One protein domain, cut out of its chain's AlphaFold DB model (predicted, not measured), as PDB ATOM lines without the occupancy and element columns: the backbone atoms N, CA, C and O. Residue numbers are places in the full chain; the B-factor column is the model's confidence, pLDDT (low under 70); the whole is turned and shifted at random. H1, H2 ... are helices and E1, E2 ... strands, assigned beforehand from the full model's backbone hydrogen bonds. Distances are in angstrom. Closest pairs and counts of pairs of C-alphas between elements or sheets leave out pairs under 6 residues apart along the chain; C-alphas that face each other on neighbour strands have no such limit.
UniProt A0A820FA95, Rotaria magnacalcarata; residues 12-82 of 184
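This is residues 12 to 82 of the 184 residues of a protein of Rotaria magnacalcarata (UniProt A0A820FA95). A small, loose body of four helices has an arm at one end, the strand hairpin E1 and E2, which reaches away from it and makes much of the length. In the body, H3 and H4 fold back on each other as a helical hairpin, H1 crosses H3 nearly at a right angle, and short H2 makes a corner with H3. The printed part has 71 residues, in the order E1 E2 H1 H2 H3 H4; the sheet is E1 - E2, antiparallel, and the class is mostly helix. The whole is loose, with a radius of gyration of the C-alphas of 13.8 A, and spans 48 by 24 by 21 A, only just elongated.

E1, residues 15 to 17, and E2, residues 26 to 28, form an antiparallel hairpin at 148 degrees, with N 16 and O 27 3.1 A apart and N 27 and O 16 2.9 A apart, within hydrogen-bond range. H1, residues 32 to 44, touches H3, residues 55 to 67, with residues 34 to 38 alone, about perpendicular at 74 degrees; their closest C-alphas, of Ile 34 and Phe 61, are 6.0 A apart. H2, residues 49 to 53, touches H3 only at the corner, closest at the C-alphas of Ile 51 and Phe 58, 5.1 A. H4, residues 71 to 80, touches H3 at a shallow tilt of 25 degrees, opposite ways, closest at the C-alphas of Val 65 and Leu 74, 6.3 A. H1 and H4 are only just apart, at 8.2 A. Every O i to N i+4 pair is within hydrogen-bond range in H2, H3 and H4, and 8 of 9 are in H1.

E1 begins at C-alpha 15 (-3.683, 41.727, -29.361) and measures 7.0 A, E2 6.5 A. H1 measures 18.3 A, H2 6.8 A, H3 18.7 A and H4 14.4 A, ending at C-alpha 80 (7.474, 32.967, -56.291).

The C-alphas of Pro 21 and Phe 82 are the two farthest apart, 48.2 A. The printed part has no cut and no long link. Residues 12 to 20 have pLDDT under 70; the mean of the printed part is 87.6.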
ATOM      1  N   ARG A  12       3.728  48.229 -30.154       49.94
ATOM      2  CA  ARG A  12       3.110  47.117 -30.884       49.94
ATOM      3  C   ARG A  12       2.513  46.138 -29.866       49.94
ATOM      4  O   ARG A  12       3.005  45.027 -29.717       49.94
ATOM      5  N   LYS A  13       1.475  46.556 -29.144       51.28
ATOM      6  CA  LYS A  13       0.536  45.639 -28.490       51.28
ATOM      7  C   LYS A  13      -0.815  45.860 -29.157       51.28
ATOM      8  O   LYS A  13      -1.412  46.913 -29.003       51.28
ATOM      9  N   VAL A  14      -1.198  44.905 -29.998       59.22
ATOM     10  CA  VAL A  14      -2.366  44.973 -30.905       59.22
ATOM     11  C   VAL A  14      -3.255  43.730 -30.736       59.22
ATOM     12  O   VAL A  14      -4.207  43.514 -31.476       59.22
ATOM     13  N   ILE A  15      -2.908  42.888 -29.764       62.41
ATOM     14  CA  ILE A  15      -3.683  41.727 -29.361       62.41
ATOM     15  C   ILE A  15      -4.259  42.080 -27.999       62.41
ATOM     16  O   ILE A  15      -3.502  42.334 -27.058       62.41
ATOM     17  N   PHE A  16      -5.579  42.130 -27.925       61.38
ATOM     18  CA  PHE A  16      -6.312  42.457 -26.713       61.38
ATOM     19  C   PHE A  16      -7.277  41.314 -26.411       61.38
ATOM     20  O   PHE A  16      -7.920  40.798 -27.322       61.38
ATOM     21  N   ASN A  17      -7.414  40.950 -25.136       60.19
ATOM     22  CA  ASN A  17      -8.648  40.309 -24.696       60.19
ATOM     23  C   ASN A  17      -9.696  41.414 -24.650       60.19
ATOM     24  O   ASN A  17      -9.560  42.363 -23.875       60.19
ATOM     25  N   VAL A  18     -10.683  41.334 -25.531       60.38
ATOM     26  CA  VAL A  18     -11.784  42.293 -25.593       60.38
ATOM     27  C   VAL A  18     -13.044  41.463 -25.481       60.38
ATOM     28  O   VAL A  18     -13.437  40.831 -26.452       60.38
ATOM     29  N   GLY A  19     -13.643  41.422 -24.293       61.84
ATOM     30  CA  GLY A  19     -14.828  40.603 -24.075       61.84
ATOM     31  C   GLY A  19     -15.185  40.391 -22.611       61.84
ATOM     32  O   GLY A  19     -14.520  40.895 -21.702       61.84
ATOM     33  N   ASP A  20     -16.277  39.651 -22.426       69.06
ATOM     34  CA  ASP A  20     -16.712  39.067 -21.157       69.06
ATOM     35  C   ASP A  20     -15.535  38.311 -20.502       69.06
ATOM     36  O   ASP A  20     -14.806  37.618 -21.209       69.06
ATOM     37  N   PRO A  21     -15.323  38.394 -19.178       71.69
ATOM     38  CA  PRO A  21     -14.314  37.594 -18.476       71.69
ATOM     39  C   PRO A  21     -14.400  36.076 -18.715       71.69
ATOM     40  O   PRO A  21     -13.422  35.373 -18.474       71.69
ATOM     41  N   ASN A  22     -15.552  35.571 -19.163       80.38
ATOM     42  CA  ASN A  22     -15.769  34.172 -19.537       80.38
ATOM     43  C   ASN A  22     -15.539  33.892 -21.032       80.38
ATOM     44  O   ASN A  22     -15.538  32.730 -21.443       80.38
ATOM     45  N   ASP A  23     -15.361  34.930 -21.850       78.44
ATOM     46  CA  ASP A  23     -15.035  34.816 -23.264       78.44
ATOM     47  C   ASP A  23     -13.513  34.867 -23.457       78.44
ATOM     48  O   ASP A  23     -12.862  35.899 -23.300       78.44
ATOM     49  N   ASN A  24     -12.938  33.722 -23.823       81.25
ATOM     50  CA  ASN A  24     -11.513  33.592 -24.133       81.25
ATOM     51  C   ASN A  24     -11.177  34.046 -25.568       81.25
ATOM     52  O   ASN A  24     -10.100  33.720 -26.080       81.25
ATOM     53  N   SER A  25     -12.097  34.738 -26.245       83.75
ATOM     54  CA  SER A  25     -11.847  35.308 -27.558       83.75
ATOM     55  C   SER A  25     -10.796  36.417 -27.492       83.75
ATOM     56  O   SER A  25     -10.705  37.219 -26.561       83.75
ATOM     57  N   ILE A  26      -9.961  36.443 -28.524       83.88
ATOM     58  CA  ILE A  26      -8.894  37.420 -28.676       83.88
ATOM     59  C   ILE A  26      -9.266  38.339 -29.833       83.88
ATOM     60  O   ILE A  26      -9.549  37.874 -30.939       83.88
ATOM     61  N   PHE A  27      -9.197  39.647 -29.602       82.69
ATOM     62  CA  PHE A  27      -9.348  40.643 -30.650       82.69
ATOM     63  C   PHE A  27      -7.994  40.973 -31.280       82.69
ATOM     64  O   PHE A  27      -7.024  41.325 -30.599       82.69
ATOM     65  N   ILE A  28      -7.951  40.878 -32.608       87.12
ATOM     66  CA  ILE A  28      -6.807  41.242 -33.441       87.12
ATOM     67  C   ILE A  28      -7.266  42.378 -34.357       87.12
ATOM     68  O   ILE A  28      -8.035  42.152 -35.289       87.12
ATOM     69  N   ASP A  29      -6.777  43.593 -34.103       88.25
ATOM     70  CA  ASP A  29      -7.144  44.806 -34.850       88.25
ATOM     71  C   ASP A  29      -6.461  44.866 -36.228       88.25
ATOM     72  O   ASP A  29      -5.576  45.690 -36.473       88.25
ATOM     73  N   ARG A  30      -6.789  43.911 -37.107       91.69
ATOM     74  CA  ARG A  30      -6.228  43.738 -38.458       91.69
ATOM     75  C   ARG A  30      -7.325  43.415 -39.470       91.69
ATOM     76  O   ARG A  30      -8.483  43.193 -39.129       91.69
ATOM     77  N   ASN A  31      -6.960  43.368 -40.750       93.81
ATOM     78  CA  ASN A  31      -7.904  43.040 -41.814       93.81
ATOM     79  C   ASN A  31      -8.341  41.561 -41.735       93.81
ATOM     80  O   ASN A  31      -7.595  40.665 -42.132       93.81
ATOM     81  N   GLY A  32      -9.570  41.312 -41.273       93.94
ATOM     82  CA  GLY A  32     -10.124  39.962 -41.114       93.94
ATOM     83  C   GLY A  32     -10.251  39.159 -42.418       93.94
ATOM     84  O   GLY A  32     -10.103  37.934 -42.406       93.94
ATOM     85  N   GLN A  33     -10.450  39.823 -43.563       94.56
ATOM     86  CA  GLN A  33     -10.528  39.147 -44.865       94.56
ATOM     87  C   GLN A  33      -9.162  38.581 -45.269       94.56
ATOM     88  O   GLN A  33      -9.059  37.421 -45.662       94.56
ATOM     89  N   ILE A  34      -8.094  39.365 -45.101       95.69
ATOM     90  CA  ILE A  34      -6.721  38.914 -45.366       95.69
ATOM     91  C   ILE A  34      -6.285  37.873 -44.329       95.69
ATOM     92  O   ILE A  34      -5.677  36.861 -44.683       95.69
ATOM     93  N   PHE A  35      -6.643  38.077 -43.058       96.00
ATOM     94  CA  PHE A  35      -6.322  37.148 -41.976       96.00
ATOM     95  C   PHE A  35      -6.930  35.756 -42.194       96.00
ATOM     96  O   PHE A  35      -6.296  34.754 -41.873       96.00
ATOM     97  N   THR A  36      -8.093  35.669 -42.846       96.25
ATOM     98  CA  THR A  36      -8.689  34.385 -43.256       96.25
ATOM     99  C   THR A  36      -7.720  33.554 -44.109       96.25
ATOM    100  O   THR A  36      -7.613  32.344 -43.929       96.25
ATOM    101  N   HIS A  37      -6.956  34.188 -45.003       96.56
ATOM    102  CA  HIS A  37      -5.963  33.499 -45.839       96.56
ATOM    103  C   HIS A  37      -4.702  33.117 -45.058       96.56
ATOM    104  O   HIS A  37      -4.069  32.109 -45.367       96.56
ATOM    105  N   ILE A  38      -4.357  33.882 -44.018       96.81
ATOM    106  CA  ILE A  38      -3.269  33.528 -43.100       96.81
ATOM    107  C   ILE A  38      -3.641  32.270 -42.315       96.81
ATOM    108  O   ILE A  38      -2.834  31.348 -42.236       96.81
ATOM    109  N   LEU A  39      -4.867  32.195 -41.793       96.19
ATOM    110  CA  LEU A  39      -5.375  31.002 -41.109       96.19
ATOM    111  C   LEU A  39      -5.419  29.782 -42.038       96.19
ATOM    112  O   LEU A  39      -5.042  28.682 -41.635       96.19
ATOM    113  N   GLU A  40      -5.840  29.973 -43.289       96.31
ATOM    114  CA  GLU A  40      -5.849  28.917 -44.304       96.31
ATOM    115  C   GLU A  40      -4.441  28.343 -44.532       96.31
ATOM    116  O   GLU A  40      -4.273  27.118 -44.520       96.31
ATOM    117  N   TRP A  41      -3.421  29.204 -44.634       96.81
ATOM    118  CA  TRP A  41      -2.027  28.769 -44.718       96.81
ATOM    119  C   TRP A  41      -1.541  28.110 -43.422       96.81
ATOM    120  O   TRP A  41      -0.956  27.037 -43.489       96.81
ATOM    121  N   LEU A  42      -1.816  28.674 -42.241       95.69
ATOM    122  CA  LEU A  42      -1.415  28.072 -40.958       95.69
ATOM    123  C   LEU A  42      -1.968  26.649 -40.789       95.69
ATOM    124  O   LEU A  42      -1.302  25.791 -40.215       95.69
ATOM    125  N   ARG A  43      -3.172  26.385 -41.311       97.38
ATOM    126  CA  ARG A  43      -3.821  25.070 -41.248       97.38
ATOM    127  C   ARG A  43      -3.262  24.071 -42.260       97.38
ATOM    128  O   ARG A  43      -3.221  22.879 -41.973       97.38
ATOM    129  N   THR A  44      -2.917  24.526 -43.462       96.56
ATOM    130  CA  THR A  44      -2.631  23.636 -44.604       96.56
ATOM    131  C   THR A  44      -1.173  23.640 -45.045       96.56
ATOM    132  O   THR A  44      -0.759  22.747 -45.774       96.56
ATOM    133  N   SER A  45      -0.394  24.638 -44.627       94.69
ATOM    134  CA  SER A  45       0.917  25.004 -45.180       94.69
ATOM    135  C   SER A  45       0.919  25.296 -46.690       94.69
ATOM    136  O   SER A  45       1.982  25.364 -47.305       94.69
ATOM    137  N   ILE A  46      -0.254  25.512 -47.297       93.56
ATOM    138  CA  ILE A  46      -0.425  25.784 -48.729       93.56
ATOM    139  C   ILE A  46      -0.803  27.255 -48.916       93.56
ATOM    140  O   ILE A  46      -1.645  27.789 -48.194       93.56
ATOM    141  N   ILE A  47      -0.168  27.931 -49.879       92.75
ATOM    142  CA  ILE A  47      -0.522  29.309 -50.239       92.75
ATOM    143  C   ILE A  47      -1.834  29.276 -51.041       92.75
ATOM    144  O   ILE A  47      -1.875  28.609 -52.076       92.75
ATOM    145  N   PRO A  48      -2.893  29.996 -50.627       93.25
ATOM    146  CA  PRO A  48      -4.155  29.993 -51.364       93.25
ATOM    147  C   PRO A  48      -3.994  30.571 -52.776       93.25
ATOM    148  O   PRO A  48      -3.474  31.671 -52.945       93.25
ATOM    149  N   GLU A  49      -4.497  29.879 -53.799       91.94
ATOM    150  CA  GLU A  49      -4.263  30.220 -55.214       91.94
ATOM    151  C   GLU A  49      -4.669  31.662 -55.578       91.94
ATOM    152  O   GLU A  49      -3.930  32.386 -56.246       91.94
ATOM    153  N   LYS A  50      -5.806  32.128 -55.046       91.75
ATOM    154  CA  LYS A  50      -6.304  33.507 -55.209       91.75
ATOM    155  C   LYS A  50      -5.285  34.582 -54.811       91.75
ATOM    156  O   LYS A  50      -5.260  35.652 -55.416       91.75
ATOM    157  N   ILE A  51      -4.431  34.303 -53.819       92.88
ATOM    158  CA  ILE A  51      -3.368  35.218 -53.377       92.88
ATOM    159  C   ILE A  51      -2.338  35.402 -54.490       92.88
ATOM    160  O   ILE A  51      -1.844  36.507 -54.699       92.88
ATOM    161  N   MET A  52      -2.029  34.340 -55.231       87.88
ATOM    162  CA  MET A  52      -0.991  34.351 -56.256       87.88
ATOM    163  C   MET A  52      -1.423  35.078 -57.533       87.88
ATOM    164  O   MET A  52      -0.581  35.675 -58.203       87.88
ATOM    165  N   GLN A  53      -2.720  35.089 -57.840       83.88
ATOM    166  CA  GLN A  53      -3.258  35.670 -59.074       83.88
ATOM    167  C   GLN A  53      -3.462  37.199 -59.002       83.88
ATOM    168  O   GLN A  53      -3.296  37.892 -60.007       83.88
ATOM    169  N   GLY A  54      -3.802  37.760 -57.834       78.19
ATOM    170  CA  GLY A  54      -4.141  39.186 -57.693       78.19
ATOM    171  C   GLY A  54      -2.973  40.070 -57.238       78.19
ATOM    172  O   GLY A  54      -2.408  39.841 -56.176       78.19
ATOM    173  N   THR A  55      -2.639  41.145 -57.965       85.69
ATOM    174  CA  THR A  55      -1.536  42.061 -57.585       85.69
ATOM    175  C   THR A  55      -1.802  42.819 -56.283       85.69
ATOM    176  O   THR A  55      -0.945  42.833 -55.403       85.69
ATOM    177  N   THR A  56      -2.983  43.422 -56.130       91.25
ATOM    178  CA  THR A  56      -3.359  44.165 -54.913       91.25
ATOM    179  C   THR A  56      -3.528  43.235 -53.717       91.25
ATOM    180  O   THR A  56      -2.982  43.504 -52.651       91.25
ATOM    181  N   LEU A  57      -4.223  42.107 -53.904       93.38
ATOM    182  CA  LEU A  57      -4.440  41.121 -52.845       93.38
ATOM    183  C   LEU A  57      -3.114  40.529 -52.349       93.38
ATOM    184  O   LEU A  57      -2.897  40.459 -51.144       93.38
ATOM    185  N   PHE A  58      -2.201  40.179 -53.260       93.75
ATOM    186  CA  PHE A  58      -0.865  39.689 -52.917       93.75
ATOM    187  C   PHE A  58      -0.072  40.699 -52.078       93.75
ATOM    188  O   PHE A  58       0.534  40.327 -51.075       93.75
ATOM    189  N   LYS A  59      -0.124  41.987 -52.447       92.62
ATOM    190  CA  LYS A  59       0.514  43.071 -51.684       92.62
ATOM    191  C   LYS A  59      -0.059  43.193 -50.275       92.62
ATOM    192  O   LYS A  59       0.697  43.168 -49.309       92.62
ATOM    193  N   SER A  60      -1.384  43.284 -50.151       94.38
ATOM    194  CA  SER A  60      -2.055  43.350 -48.847       94.38
ATOM    195  C   SER A  60      -1.768  42.115 -47.992       94.38
ATOM    196  O   SER A  60      -1.556  42.241 -46.790       94.38
ATOM    197  N   PHE A  61      -1.698  40.934 -48.610       96.25
ATOM    198  CA  PHE A  61      -1.354  39.695 -47.926       96.25
ATOM    199  C   PHE A  61       0.080  39.712 -47.390       96.25
ATOM    200  O   PHE A  61       0.273  39.432 -46.210       96.25
ATOM    201  N   ILE A  62       1.075  40.112 -48.194       94.62
ATOM    202  CA  ILE A  62       2.464  40.223 -47.719       94.62
ATOM    203  C   ILE A  62       2.576  41.195 -46.537       94.62
ATOM    204  O   ILE A  62       3.264  40.876 -45.569       94.62
ATOM    205  N   ILE A  63       1.873  42.332 -46.567       92.81
ATOM    206  CA  ILE A  63       1.878  43.300 -45.455       92.81
ATOM    207  C   ILE A  63       1.412  42.643 -44.146       92.81
ATOM    208  O   ILE A  63       2.037  42.836 -43.101       92.81
ATOM    209  N   GLU A  64       0.342  41.844 -44.184       95.69
ATOM    210  CA  GLU A  64      -0.119  41.119 -42.995       95.69
ATOM    211  C   GLU A  64       0.860  40.006 -42.587       95.69
ATOM    212  O   GLU A  64       1.170  39.856 -41.408       95.69
ATOM    213  N   VAL A  65       1.433  39.268 -43.539       95.62
ATOM    214  CA  VAL A  65       2.459  38.243 -43.268       95.62
ATOM    215  C   VAL A  65       3.688  38.844 -42.568       95.62
ATOM    216  O   VAL A  65       4.193  38.263 -41.602       95.62
ATOM    217  N   GLU A  66       4.148  40.022 -43.000       92.50
ATOM    218  CA  GLU A  66       5.222  40.770 -42.336       92.50
ATOM    219  C   GLU A  66       4.815  41.222 -40.930       92.50
ATOM    220  O   GLU A  66       5.604  41.105 -39.987       92.50
ATOM    221  N   TYR A  67       3.577  41.697 -40.774       93.19
ATOM    222  CA  TYR A  67       3.028  42.123 -39.491       93.19
ATOM    223  C   TYR A  67       3.013  40.982 -38.460       93.19
ATOM    224  O   TYR A  67       3.530  41.153 -37.350       93.19
ATOM    225  N   PHE A  68       2.508  39.805 -38.842       94.19
ATOM    226  CA  PHE A  68       2.477  38.604 -37.995       94.19
ATOM    227  C   PHE A  68       3.832  37.883 -37.905       94.19
ATOM    228  O   PHE A  68       3.958  36.897 -37.181       94.19
ATOM    229  N   ARG A  69       4.868  38.387 -38.592       93.50
ATOM    230  CA  ARG A  69       6.241  37.853 -38.596       93.50
ATOM    231  C   ARG A  69       6.335  36.394 -39.051       93.50
ATOM    232  O   ARG A  69       7.214  35.660 -38.599       93.50
ATOM    233  N   LEU A  70       5.484  35.987 -39.987       94.69
ATOM    234  CA  LEU A  70       5.460  34.630 -40.535       94.69
ATOM    235  C   LEU A  70       6.572  34.460 -41.584       94.69
ATOM    236  O   LEU A  70       6.313  34.444 -42.785       94.69
ATOM    237  N   GLN A  71       7.831  34.373 -41.135       91.75
ATOM    238  CA  GLN A  71       8.995  34.392 -42.036       91.75
ATOM    239  C   GLN A  71       8.991  33.243 -43.049       91.75
ATOM    240  O   GLN A  71       9.277  33.491 -44.214       91.75
ATOM    241  N   GLY A  72       8.594  32.029 -42.649       91.94
ATOM    242  CA  GLY A  72       8.506  30.892 -43.575       91.94
ATOM    243  C   GLY A  72       7.545  31.155 -44.740       91.94
ATOM    244  O   GLY A  72       7.905  30.962 -45.897       91.94
ATOM    245  N   LEU A  73       6.358  31.703 -44.455       95.06
ATOM    246  CA  LEU A  73       5.403  32.103 -45.491       95.06
ATOM    247  C   LEU A  73       5.944  33.257 -46.345       95.06
ATOM    248  O   LEU A  73       5.825  33.229 -47.567       95.06
ATOM    249  N   LEU A  74       6.565  34.263 -45.721       93.88
ATOM    250  CA  LEU A  74       7.159  35.388 -46.442       93.88
ATOM    251  C   LEU A  74       8.227  34.922 -47.439       93.88
ATOM    252  O   LEU A  74       8.253  35.386 -48.575       93.88
ATOM    253  N   GLU A  75       9.087  33.991 -47.031       91.88
ATOM    254  CA  GLU A  75      10.116  33.406 -47.891       91.88
ATOM    255  C   GLU A  75       9.506  32.644 -49.069       91.88
ATOM    256  O   GLU A  75       9.962  32.824 -50.201       91.88
ATOM    257  N   MET A  76       8.447  31.860 -48.836       92.56
ATOM    258  CA  MET A  76       7.715  31.183 -49.910       92.56
ATOM    259  C   MET A  76       7.126  32.190 -50.908       92.56
ATOM    260  O   MET A  76       7.373  32.074 -52.104       92.56
ATOM    261  N   LEU A  77       6.427  33.230 -50.440       94.25
ATOM    262  CA  LEU A  77       5.815  34.247 -51.312       94.25
ATOM    263  C   LEU A  77       6.857  35.023 -52.131       94.25
ATOM    264  O   LEU A  77       6.663  35.292 -53.318       94.25
ATOM    265  N   VAL A  78       7.980  35.387 -51.511       93.19
ATOM    266  CA  VAL A  78       9.070  36.096 -52.193       93.19
ATOM    267  C   VAL A  78       9.788  35.180 -53.187       93.19
ATOM    268  O   VAL A  78      10.232  35.650 -54.233       93.19
ATOM    269  N   ASN A  79       9.889  33.874 -52.922       92.19
ATOM    270  CA  ASN A  79      10.475  32.928 -53.874       92.19
ATOM    271  C   ASN A  79       9.708  32.891 -55.199       92.19
ATOM    272  O   ASN A  79      10.351  32.915 -56.252       92.19
ATOM    273  N   GLU A  80       8.375  32.927 -55.133       91.25
ATOM    274  CA  GLU A  80       7.474  32.967 -56.291       91.25
ATOM    275  C   GLU A  80       7.598  34.257 -57.114       91.25
ATOM    276  O   GLU A  80       7.215  34.312 -58.281       91.25
ATOM    277  N   CYS A  81       8.182  35.314 -56.546       92.81
ATOM    278  CA  CYS A  81       8.465  36.540 -57.286       92.81
ATOM    279  C   CYS A  81       9.622  36.386 -58.292       92.81
ATOM    280  O   CYS A  81       9.870  37.303 -59.075       92.81
ATOM    281  N   PHE A  82      10.330  35.252 -58.280       93.69
ATOM    282  CA  PHE A  82      11.472  34.956 -59.146       93.69
ATOM    283  C   PHE A  82      11.358  33.532 -59.734       93.69
ATOM    284  O   PHE A  82      12.213  32.692 -59.433       93.69
TER     285      PHE A  82